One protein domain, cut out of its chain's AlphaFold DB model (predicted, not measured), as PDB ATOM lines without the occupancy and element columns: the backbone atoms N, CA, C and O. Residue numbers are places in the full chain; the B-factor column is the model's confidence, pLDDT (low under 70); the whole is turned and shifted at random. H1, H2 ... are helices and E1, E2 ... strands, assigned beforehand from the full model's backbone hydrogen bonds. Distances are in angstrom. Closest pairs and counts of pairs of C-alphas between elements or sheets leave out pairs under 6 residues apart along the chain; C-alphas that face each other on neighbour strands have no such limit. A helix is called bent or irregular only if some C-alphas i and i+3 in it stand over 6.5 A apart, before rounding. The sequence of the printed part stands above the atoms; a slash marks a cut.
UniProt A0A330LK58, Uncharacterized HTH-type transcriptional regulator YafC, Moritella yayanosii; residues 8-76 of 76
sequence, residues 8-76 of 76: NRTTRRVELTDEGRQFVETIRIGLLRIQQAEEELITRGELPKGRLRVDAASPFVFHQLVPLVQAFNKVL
ATOM      1  N   ASN A   8     -35.183-144.268 -23.221       85.62
ATOM      2  CA  ASN A   8     -35.042-145.446 -24.058       85.62
ATOM      3  C   ASN A   8     -34.211-146.481 -23.296       85.62
ATOM      4  O   ASN A   8     -32.993-146.349 -23.163       85.62
ATOM      5  N   ARG A   9     -34.867-147.517 -22.756       86.31
ATOM      6  CA  ARG A   9     -34.184-148.645 -22.103       86.31
ATOM      7  C   ARG A   9     -34.127-149.851 -23.036       86.31
ATOM      8  O   ARG A   9     -35.150-150.325 -23.513       86.31
ATOM      9  N   THR A  10     -32.930-150.396 -23.205       82.69
ATOM     10  CA  THR A  10     -32.691-151.782 -23.628       82.69
ATOM     11  C   THR A  10     -32.152-152.577 -22.436       82.69
ATOM     12  O   THR A  10     -31.812-152.006 -21.399       82.69
ATOM     13  N   THR A  11     -32.022-153.899 -22.556       82.19
ATOM     14  CA  THR A  11     -31.527-154.764 -21.463       82.19
ATOM     15  C   THR A  11     -30.091-154.459 -21.019       82.19
ATOM     16  O   THR A  11     -29.682-154.902 -19.950       82.19
ATOM     17  N   ARG A  12     -29.319-153.701 -21.811       85.69
ATOM     18  CA  ARG A  12     -27.915-153.354 -21.519       85.69
ATOM     19  C   ARG A  12     -27.619-151.854 -21.509       85.69
ATOM     20  O   ARG A  12     -26.520-151.475 -21.113       85.69
ATOM     21  N   ARG A  13     -28.543-151.002 -21.963       80.00
ATOM     22  CA  ARG A  13     -28.329-149.550 -22.072       80.00
ATOM     23  C   ARG A  13     -29.582-148.766 -21.731       80.00
ATOM     24  O   ARG A  13     -30.689-149.180 -22.062       80.00
ATOM     25  N   VAL A  14     -29.381-147.615 -21.108       88.19
ATOM     26  CA  VAL A  14     -30.421-146.629 -20.833       88.19
ATOM     27  C   VAL A  14     -29.948-145.308 -21.405       88.19
ATOM     28  O   VAL A  14     -28.887-144.823 -21.023       88.19
ATOM     29  N   GLU A  15     -30.731-144.748 -22.312       90.56
ATOM     30  CA  GLU A  15     -30.455-143.469 -22.955       90.56
ATOM     31  C   GLU A  15     -31.679-142.562 -22.830       90.56
ATOM     32  O   GLU A  15     -32.802-143.035 -22.657       90.56
ATOM     33  N   LEU A  16     -31.474-141.249 -22.891       90.75
ATOM     34  CA  LEU A  16     -32.584-140.300 -22.943       90.75
ATOM     35  C   LEU A  16     -33.203-140.311 -24.345       90.75
ATOM     36  O   LEU A  16     -32.484-140.409 -25.346       90.75
ATOM     37  N   THR A  17     -34.523-140.163 -24.415       91.88
ATOM     38  CA  THR A  17     -35.199-139.745 -25.653       91.88
ATOM     39  C   THR A  17     -34.850-138.289 -25.975       91.88
ATOM     40  O   THR A  17     -34.268-137.587 -25.142       91.88
ATOM     41  N   ASP A  18     -35.182-137.814 -27.176       88.31
ATOM     42  CA  ASP A  18     -35.009-136.398 -27.522       88.31
ATOM     43  C   ASP A  18     -35.850-135.497 -26.612       88.31
ATOM     44  O   ASP A  18     -35.342-134.534 -26.032       88.31
ATOM     45  N   GLU A  19     -37.098-135.889 -26.369       87.25
ATOM     46  CA  GLU A  19     -37.992-135.222 -25.426       87.25
ATOM     47  C   GLU A  19     -37.426-135.288 -24.003       87.25
ATOM     48  O   GLU A  19     -37.489-134.316 -23.247       87.25
ATOM     49  N   GLY A  20     -36.806-136.416 -23.646       90.06
ATOM     50  CA  GLY A  20     -36.158-136.600 -22.359       90.06
ATOM     51  C   GLY A  20     -34.941-135.714 -22.148       90.06
ATOM     52  O   GLY A  20     -34.766-135.187 -21.049       90.06
ATOM     53  N   ARG A  21     -34.135-135.472 -23.187       92.75
ATOM     54  CA  ARG A  21     -33.024-134.510 -23.130       92.75
ATOM     55  C   ARG A  21     -33.532-133.106 -22.827       92.75
ATOM     56  O   ARG A  21     -33.036-132.469 -21.899       92.75
ATOM     57  N   GLN A  22     -34.541-132.650 -23.565       91.31
ATOM     58  CA  GLN A  22     -35.088-131.305 -23.397       91.31
ATOM     59  C   GLN A  22     -35.788-131.122 -22.044       91.31
ATOM     60  O   GLN A  22     -35.647-130.079 -21.397       91.31
ATOM     61  N   PHE A  23     -36.497-132.152 -21.577       89.94
ATOM     62  CA  PHE A  23     -37.127-132.151 -20.264       89.94
ATOM     63  C   PHE A  23     -36.090-132.082 -19.138       89.94
ATOM     64  O   PHE A  23     -36.185-131.218 -18.267       89.94
ATOM     65  N   VAL A  24     -35.071-132.949 -19.173       92.00
ATOM     66  CA  VAL A  24     -34.005-132.970 -18.161       92.00
ATOM     67  C   VAL A  24     -33.267-131.638 -18.107       92.00
ATOM     68  O   VAL A  24     -32.991-131.156 -17.012       92.00
ATOM     69  N   GLU A  25     -32.976-131.024 -19.254       93.75
ATOM     70  CA  GLU A  25     -32.298-129.728 -19.287       93.75
ATOM     71  C   GLU A  25     -33.136-128.628 -18.630       93.75
ATOM     72  O   GLU A  25     -32.655-127.890 -17.771       93.75
ATOM     73  N   THR A  26     -34.429-128.585 -18.949       93.62
ATOM     74  CA  THR A  26     -35.354-127.603 -18.373       93.62
ATOM     75  C   THR A  26     -35.486-127.775 -16.858       93.62
ATOM     76  O   THR A  26     -35.414-126.803 -16.104       93.62
ATOM     77  N   ILE A  27     -35.639-129.017 -16.389       94.44
ATOM     78  CA  ILE A  27     -35.743-129.324 -14.959       94.44
ATOM     79  C   ILE A  27     -34.436-129.021 -14.230       94.44
ATOM     80  O   ILE A  27     -34.476-128.479 -13.130       94.44
ATOM     81  N   ARG A  28     -33.279-129.310 -14.836       95.25
ATOM     82  CA  ARG A  28     -31.967-128.985 -14.260       95.25
ATOM     83  C   ARG A  28     -31.840-127.487 -13.992       95.25
ATOM     84  O   ARG A  28     -31.422-127.105 -12.902       95.25
ATOM     85  N   ILE A  29     -32.244-126.651 -14.948       95.38
ATOM     86  CA  ILE A  29     -32.268-125.194 -14.769       95.38
ATOM     87  C   ILE A  29     -33.224-124.807 -13.634       95.38
ATOM     88  O   ILE A  29     -32.863-124.001 -12.782       95.38
ATOM     89  N   GLY A  30     -34.423-125.393 -13.589       95.31
ATOM     90  CA  GLY A  30     -35.393-125.136 -12.520       95.31
ATOM     91  C   GLY A  30     -34.863-125.492 -11.126       95.31
ATOM     92  O   GLY A  30     -34.978-124.690 -10.205       95.31
ATOM     93  N   LEU A  31     -34.218-126.651 -10.982       96.06
ATOM     94  CA  LEU A  31     -33.589-127.075  -9.729       96.06
ATOM     95  C   LEU A  31     -32.470-126.120  -9.310       96.06
ATOM     96  O   LEU A  31     -32.408-125.741  -8.144       96.06
ATOM     97  N   LEU A  32     -31.643-125.671 -10.258       95.31
ATOM     98  CA  LEU A  32     -30.606-124.680  -9.982       95.31
ATOM     99  C   LEU A  32     -31.207-123.364  -9.471       95.31
ATOM    100  O   LEU A  32     -30.671-122.761  -8.549       95.31
ATOM    101  N   ARG A  33     -32.336-122.922 -10.037       94.12
ATOM    102  CA  ARG A  33     -33.038-121.713  -9.578       94.12
ATOM    103  C   ARG A  33     -33.586-121.856  -8.164       94.12
ATOM    104  O   ARG A  33     -33.497-120.906  -7.396       94.12
ATOM    105  N   ILE A  34     -34.136-123.021  -7.825       93.31
ATOM    106  CA  ILE A  34     -34.619-123.304  -6.468       93.31
ATOM    107  C   ILE A  34     -33.447-123.266  -5.487       93.31
ATOM    108  O   ILE A  34     -33.519-122.549  -4.495       93.31
ATOM    109  N   GLN A  35     -32.348-123.949  -5.813       91.88
ATOM    110  CA  GLN A  35     -31.143-123.939  -4.989       91.88
ATOM    111  C   GLN A  35     -30.598-122.515  -4.794       91.88
ATOM    112  O   GLN A  35     -30.275-122.136  -3.676       91.88
ATOM    113  N   GLN A  36     -30.544-121.703  -5.853       89.25
ATOM    114  CA  GLN A  36     -30.126-120.300  -5.756       89.25
ATOM    115  C   GLN A  36     -31.041-119.483  -4.840       89.25
ATOM    116  O   GLN A  36     -30.550-118.693  -4.044       89.25
ATOM    117  N   ALA A  37     -32.359-119.676  -4.925       85.19
ATOM    118  CA  ALA A  37     -33.307-118.975  -4.064       85.19
ATOM    119  C   ALA A  37     -33.158-119.384  -2.586       85.19
ATOM    120  O   ALA A  37     -33.257-118.536  -1.700       85.19
ATOM    121  N   GLU A  38     -32.903-120.666  -2.312       86.25
ATOM    122  CA  GLU A  38     -32.600-121.161  -0.964       86.25
ATOM    123  C   GLU A  38     -31.281-120.589  -0.442       86.25
ATOM    124  O   GLU A  38     -31.242-120.077   0.677       86.25
ATOM    125  N   GLU A  39     -30.226-120.620  -1.262       83.38
ATOM    126  CA  GLU A  39     -28.941-120.001  -0.944       83.38
ATOM    127  C   GLU A  39     -29.143-118.523  -0.623       83.38
ATOM    128  O   GLU A  39     -28.811-118.128   0.482       83.38
ATOM    129  N   GLU A  40     -29.794-117.735  -1.483       80.19
ATOM    130  CA  GLU A  40     -30.082-116.315  -1.237       80.19
ATOM    131  C   GLU A  40     -30.813-116.058   0.090       80.19
ATOM    132  O   GLU A  40     -30.527-115.069   0.768       80.19
ATOM    133  N   LEU A  41     -31.757-116.917   0.485       77.69
ATOM    134  CA  LEU A  41     -32.441-116.797   1.776       77.69
ATOM    135  C   LEU A  41     -31.506-117.085   2.958       77.69
ATOM    136  O   LEU A  41     -31.614-116.416   3.986       77.69
ATOM    137  N   ILE A  42     -30.584-118.034   2.806       73.06
ATOM    138  CA  ILE A  42     -29.575-118.381   3.813       73.06
ATOM    139  C   ILE A  42     -28.497-117.283   3.897       73.06
ATOM    140  O   ILE A  42     -28.172-116.826   4.994       73.06
ATOM    141  N   THR A  43     -27.984-116.783   2.766       65.19
ATOM    142  CA  THR A  43     -26.956-115.725   2.722       65.19
ATOM    143  C   THR A  43     -27.482-114.349   3.118       65.19
ATOM    144  O   THR A  43     -26.687-113.493   3.493       65.19
ATOM    145  N   ARG A  44     -28.804-114.107   3.119       59.03
ATOM    146  CA  ARG A  44     -29.390-112.853   3.643       59.03
ATOM    147  C   ARG A  44     -29.032-112.572   5.111       59.03
ATOM    148  O   ARG A  44     -29.165-111.427   5.534       59.03
ATOM    149  N   GLY A  45     -28.584-113.575   5.871       56.88
ATOM    150  CA  GLY A  45     -28.111-113.413   7.251       56.88
ATOM    151  C   GLY A  45     -26.592-113.270   7.415       56.88
ATOM    152  O   GLY A  45     -26.148-112.756   8.440       56.88
ATOM    153  N   GLU A  46     -25.787-113.687   6.434       62.69
ATOM    154  CA  GLU A  46     -24.325-113.719   6.548       62.69
ATOM    155  C   GLU A  46     -23.650-113.175   5.286       62.69
ATOM    156  O   GLU A  46     -23.737-113.760   4.208       62.69
ATOM    157  N   LEU A  47     -22.913-112.069   5.429       66.19
ATOM    158  CA  LEU A  47     -22.048-111.567   4.361       66.19
ATOM    159  C   LEU A  47     -21.007-112.646   4.002       66.19
ATOM    160  O   LEU A  47     -20.297-113.112   4.907       66.19
ATOM    161  N   PRO A  48     -20.879-113.040   2.717       71.31
ATOM    162  CA  PRO A  48     -19.889-114.021   2.301       71.31
ATOM    163  C   PRO A  48     -18.490-113.492   2.628       71.31
ATOM    164  O   PRO A  48     -18.025-112.498   2.074       71.31
ATOM    165  N   LYS A  49     -17.825-114.157   3.574       71.69
ATOM    166  CA  LYS A  49     -16.543-113.743   4.153       71.69
ATOM    167  C   LYS A  49     -15.507-114.846   3.995       71.69
ATOM    168  O   LYS A  49     -15.807-116.023   4.171       71.69
ATOM    169  N   GLY A  50     -14.267-114.466   3.705       77.00
ATOM    170  CA  GLY A  50     -13.154-115.404   3.582       77.00
ATOM    171  C   GLY A  50     -12.261-115.119   2.381       77.00
ATOM    172  O   GLY A  50     -12.434-114.136   1.665       77.00
ATOM    173  N   ARG A  51     -11.261-115.982   2.175       83.12
ATOM    174  CA  ARG A  51     -10.329-115.870   1.047       83.12
ATOM    175  C   ARG A  51     -10.900-116.621  -0.154       83.12
ATOM    176  O   ARG A  51     -10.926-117.846  -0.145       83.12
ATOM    177  N   LEU A  52     -11.310-115.888  -1.186       86.12
ATOM    178  CA  LEU A  52     -11.694-116.457  -2.477       86.12
ATOM    179  C   LEU A  52     -10.455-116.552  -3.379       86.12
ATOM    180  O   LEU A  52      -9.798-115.545  -3.643       86.12
ATOM    181  N   ARG A  53     -10.131-117.760  -3.848       89.06
ATOM    182  CA  ARG A  53      -9.083-117.993  -4.850       89.06
ATOM    183  C   ARG A  53      -9.741-118.376  -6.170       89.06
ATOM    184  O   ARG A  53     -10.549-119.297  -6.201       89.06
ATOM    185  N   VAL A  54      -9.368-117.685  -7.242       89.56
ATOM    186  CA  VAL A  54      -9.851-117.952  -8.601       89.56
ATOM    187  C   VAL A  54      -8.647-118.294  -9.470       89.56
ATOM    188  O   VAL A  54      -7.759-117.459  -9.634       89.56
ATOM    189  N   ASP A  55      -8.612-119.509 -10.012       92.75
ATOM    190  CA  ASP A  55      -7.599-119.921 -10.984       92.75
ATOM    191  C   ASP A  55      -8.153-119.722 -12.406       92.75
ATOM    192  O   ASP A  55      -9.232-120.204 -12.749       92.75
ATOM    193  N   ALA A  56      -7.428-118.971 -13.236       92.25
ATOM    194  CA  ALA A  56      -7.803-118.670 -14.615       92.25
ATOM    195  C   ALA A  56      -6.557-118.396 -15.471       92.25
ATOM    196  O   ALA A  56      -5.497-118.035 -14.957       92.25
ATOM    197  N   ALA A  57      -6.687-118.537 -16.792       95.31
ATOM    198  CA  ALA A  57      -5.614-118.190 -17.720       95.31
ATOM    199  C   ALA A  57      -5.299-116.685 -17.649       95.31
ATOM    200  O   ALA A  57      -6.217-115.862 -17.611       95.31
ATOM    201  N   SER A  58      -4.014-116.315 -17.708       94.44
ATOM    202  CA  SER A  58      -3.548-114.920 -17.640       94.44
ATOM    203  C   SER A  58      -4.347-113.932 -18.507       94.44
ATOM    204  O   SER A  58      -4.759-112.905 -17.969       94.44
ATOM    205  N   PRO A  59      -4.652-114.202 -19.797       95.00
ATOM    206  CA  PRO A  59      -5.443-113.261 -20.590       95.00
ATOM    207  C   PRO A  59      -6.862-113.055 -20.040       95.00
ATOM    208  O   PRO A  59      -7.368-111.939 -20.097       95.00
ATOM    209  N   PHE A  60      -7.496-114.076 -19.464       95.00
ATOM    210  CA  PHE A  60      -8.831-113.945 -18.876       95.00
ATOM    211  C   PHE A  60      -8.801-113.120 -17.584       95.00
ATOM    212  O   PHE A  60      -9.676-112.284 -17.357       95.00
ATOM    213  N   VAL A  61      -7.753-113.295 -16.768       93.69
ATOM    214  CA  VAL A  61      -7.548-112.494 -15.553       93.69
ATOM    215  C   VAL A  61      -7.479-111.008 -15.901       93.69
ATOM    216  O   VAL A  61      -8.220-110.216 -15.324       93.69
ATOM    217  N   PHE A  62      -6.645-110.627 -16.871       94.44
ATOM    218  CA  PHE A  62      -6.427-109.216 -17.194       94.44
ATOM    219  C   PHE A  62      -7.603-108.553 -17.912       94.44
ATOM    220  O   PHE A  62      -7.927-107.412 -17.594       94.44
ATOM    221  N   HIS A  63      -8.249-109.243 -18.856       94.00
ATOM    222  CA  HIS A  63      -9.282-108.616 -19.684       94.00
ATOM    223  C   HIS A  63     -10.687-108.733 -19.085       94.00
ATOM    224  O   HIS A  63     -11.494-107.833 -19.290       94.00
ATOM    225  N   GLN A  64     -10.973-109.793 -18.317       93.31
ATOM    226  CA  GLN A  64     -12.319-110.055 -17.795       93.31
ATOM    227  C   GLN A  64     -12.418-109.889 -16.275       93.31
ATOM    228  O   GLN A  64     -13.383-109.295 -15.802       93.31
ATOM    229  N   LEU A  65     -11.445-110.379 -15.494       91.44
ATOM    230  CA  LEU A  65     -11.544-110.338 -14.026       91.44
ATOM    231  C   LEU A  65     -11.132-108.983 -13.445       91.44
ATOM    232  O   LEU A  65     -11.905-108.398 -12.692       91.44
ATOM    233  N   VAL A  66      -9.950-108.464 -13.796       92.50
ATOM    234  CA  VAL A  66      -9.406-107.203 -13.243       92.50
ATOM    235  C   VAL A  66     -10.397-106.028 -13.333       92.50
ATOM    236  O   VAL A  66     -10.571-105.350 -12.317       92.50
ATOM    237  N   PRO A  67     -11.110-105.797 -14.456       93.38
ATOM    238  CA  PRO A  67     -12.095-104.714 -14.540       93.38
ATOM    239  C   PRO A  67     -13.271-104.855 -13.561       93.38
ATOM    240  O   PRO A  67     -13.841-103.854 -13.133       93.38
ATOM    241  N   LEU A  68     -13.631-106.085 -13.183       92.06
ATOM    242  CA  LEU A  68     -14.776-106.378 -12.317       92.06
ATOM    243  C   LEU A  68     -14.422-106.369 -10.822       92.06
ATOM    244  O   LEU A  68     -15.318-106.209  -9.994       92.06
ATOM    245  N   VAL A  69     -13.136-106.473 -10.457       89.94
ATOM    246  CA  VAL A  69     -12.683-106.510  -9.049       89.94
ATOM    247  C   VAL A  69     -13.143-105.275  -8.270       89.94
ATOM    248  O   VAL A  69     -13.580-105.389  -7.127       89.94
ATOM    249  N   GLN A  70     -13.090-104.088  -8.882       86.56
ATOM    250  CA  GLN A  70     -13.528-102.863  -8.204       86.56
ATOM    251  C   GLN A  70     -15.029-102.855  -7.905       86.56
ATOM    252  O   GLN A  70     -15.430-102.378  -6.847       86.56
ATOM    253  N   ALA A  71     -15.855-103.360  -8.826       86.31
ATOM    254  CA  ALA A  71     -17.295-103.464  -8.617       86.31
ATOM    255  C   ALA A  71     -17.616-104.519  -7.550       86.31
ATOM    256  O   ALA A  71     -18.417-104.259  -6.661       86.31
ATOM    257  N   PHE A  72     -16.924-105.661  -7.584       83.62
ATOM    258  CA  PHE A  72     -17.072-106.737  -6.604       83.62
ATOM    259  C   PHE A  72     -16.775-106.271  -5.167       83.62
ATOM    260  O   PHE A  72     -17.555-106.543  -4.261       83.62
ATOM    261  N   ASN A  73     -15.716-105.479  -4.967       79.75
ATOM    262  CA  ASN A  73     -15.345-104.954  -3.645       79.75
ATOM    263  C   ASN A  73     -16.313-103.896  -3.082       79.75
ATOM    264  O   ASN A  73     -16.210-103.570  -1.905       79.75
ATOM    265  N   LYS A  74     -17.202-103.319  -3.902       71.69
ATOM    266  CA  LYS A  74     -18.195-102.318  -3.463       71.69
ATOM    267  C   LYS A  74     -19.542-102.926  -3.067       71.69
ATOM    268  O   LYS A  74     -20.360-102.221  -2.490       71.69
ATOM    269  N   VAL A  75     -19.796-104.174  -3.464       57.59
ATOM    270  CA  VAL A  75     -21.070-104.885  -3.246       57.59
ATOM    271  C   VAL A  75     -21.020-105.759  -1.978       57.59
ATOM    272  O   VAL A  75     -22.044-106.304  -1.574       57.59
ATOM    273  N   LEU A  76     -19.851-105.845  -1.333       52.62
ATOM    274  CA  LEU A  76     -19.653-106.404   0.009       52.62
ATOM    275  C   LEU A  76     -19.800-105.335   1.096       52.62
ATOM    276  O   LEU A  76     -19.312-104.203   0.872       52.62
TER     277      LEU A  76
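AT A GLANCE: This is residues 8 to 76 of the 76 residues of the protein "Uncharacterized HTH-type transcriptional regulator YafC" of Moritella yayanosii (UniProt A0A330LK58). One long, straight-running helix, H1, makes one arm of an open V; the other arm is made by the long link after it, residues 44 to 57, and the shorter helix H2, which folds back beside part of that link. At the far end of H1 from the link is a small loop of chain with the short strand E1, in which residues 8 to 9 fold back along residues 14 to 15. The middle of the V is empty, and H1 and H2 have no contact with each other. The printed part has 69 residues, with one named strand and two named helices in the order E1, H1, H2, and is mostly helix. The whole is extended, with a radius of gyration of the C-alphas of 19.8 A, and flat, with spans of 55 by 36 by 19 A.

HOW THE PARTS SIT: The longest helix is H1, residues 18 to 43, and its residues 25 to 43 stand free together with residues 44 to 46. H2, residues 58 to 72, is apart from H1, with no C-alpha of the one within 8 A of the other. Residues 58 to 64 and 66 to 72 of H2 stand free too. The strand E1, residues 14 to 16, and H1 meet only through their link, the single residue Thr 17. E1 and H2 are apart. E1 pairs with no named strand, but residues 8 to 9 form a short antiparallel pairing with residues 14 to 15 of E1. In H1 every O i to N i+4 pair is within hydrogen-bond range, while in H2 it is 6 of 11. H2 is irregular, but only just: C-alphas 67 and 70 are 6.8 A apart.

IN THESE COORDINATES: H1 has 26 residues and measures 37.5 A from its first C-alpha, at Asp 18 (-35.009, -136.398, -27.522), to its last, at Thr 43 (-26.956, -115.725, 2.722). E1 has 3 residues, Val 14 to Leu 16, and measures 7.0 A from first to last C-alpha. H2 has 15 residues, Ser 58 to Phe 72, and measures 19.3 A; its last C-alpha is at (-17.072, -106.737, -6.604).

THE WHOLE: The C-alphas of Thr 11 and Lys 74, the two farthest apart, are 57.0 A from each other. The first and last printed C-alphas, of Asn 8 and Leu 76, are 48.4 A apart, and Leu 76 is the chain's last residue. The printed part has no cut. The link from E1 to H1 is tight, and the link from H1 to H2, with 14 residues, is long. The mean pLDDT of the printed part is 85.6, and the model's confidence is low, under 70, at residues 43 to 47 and 75 to 76.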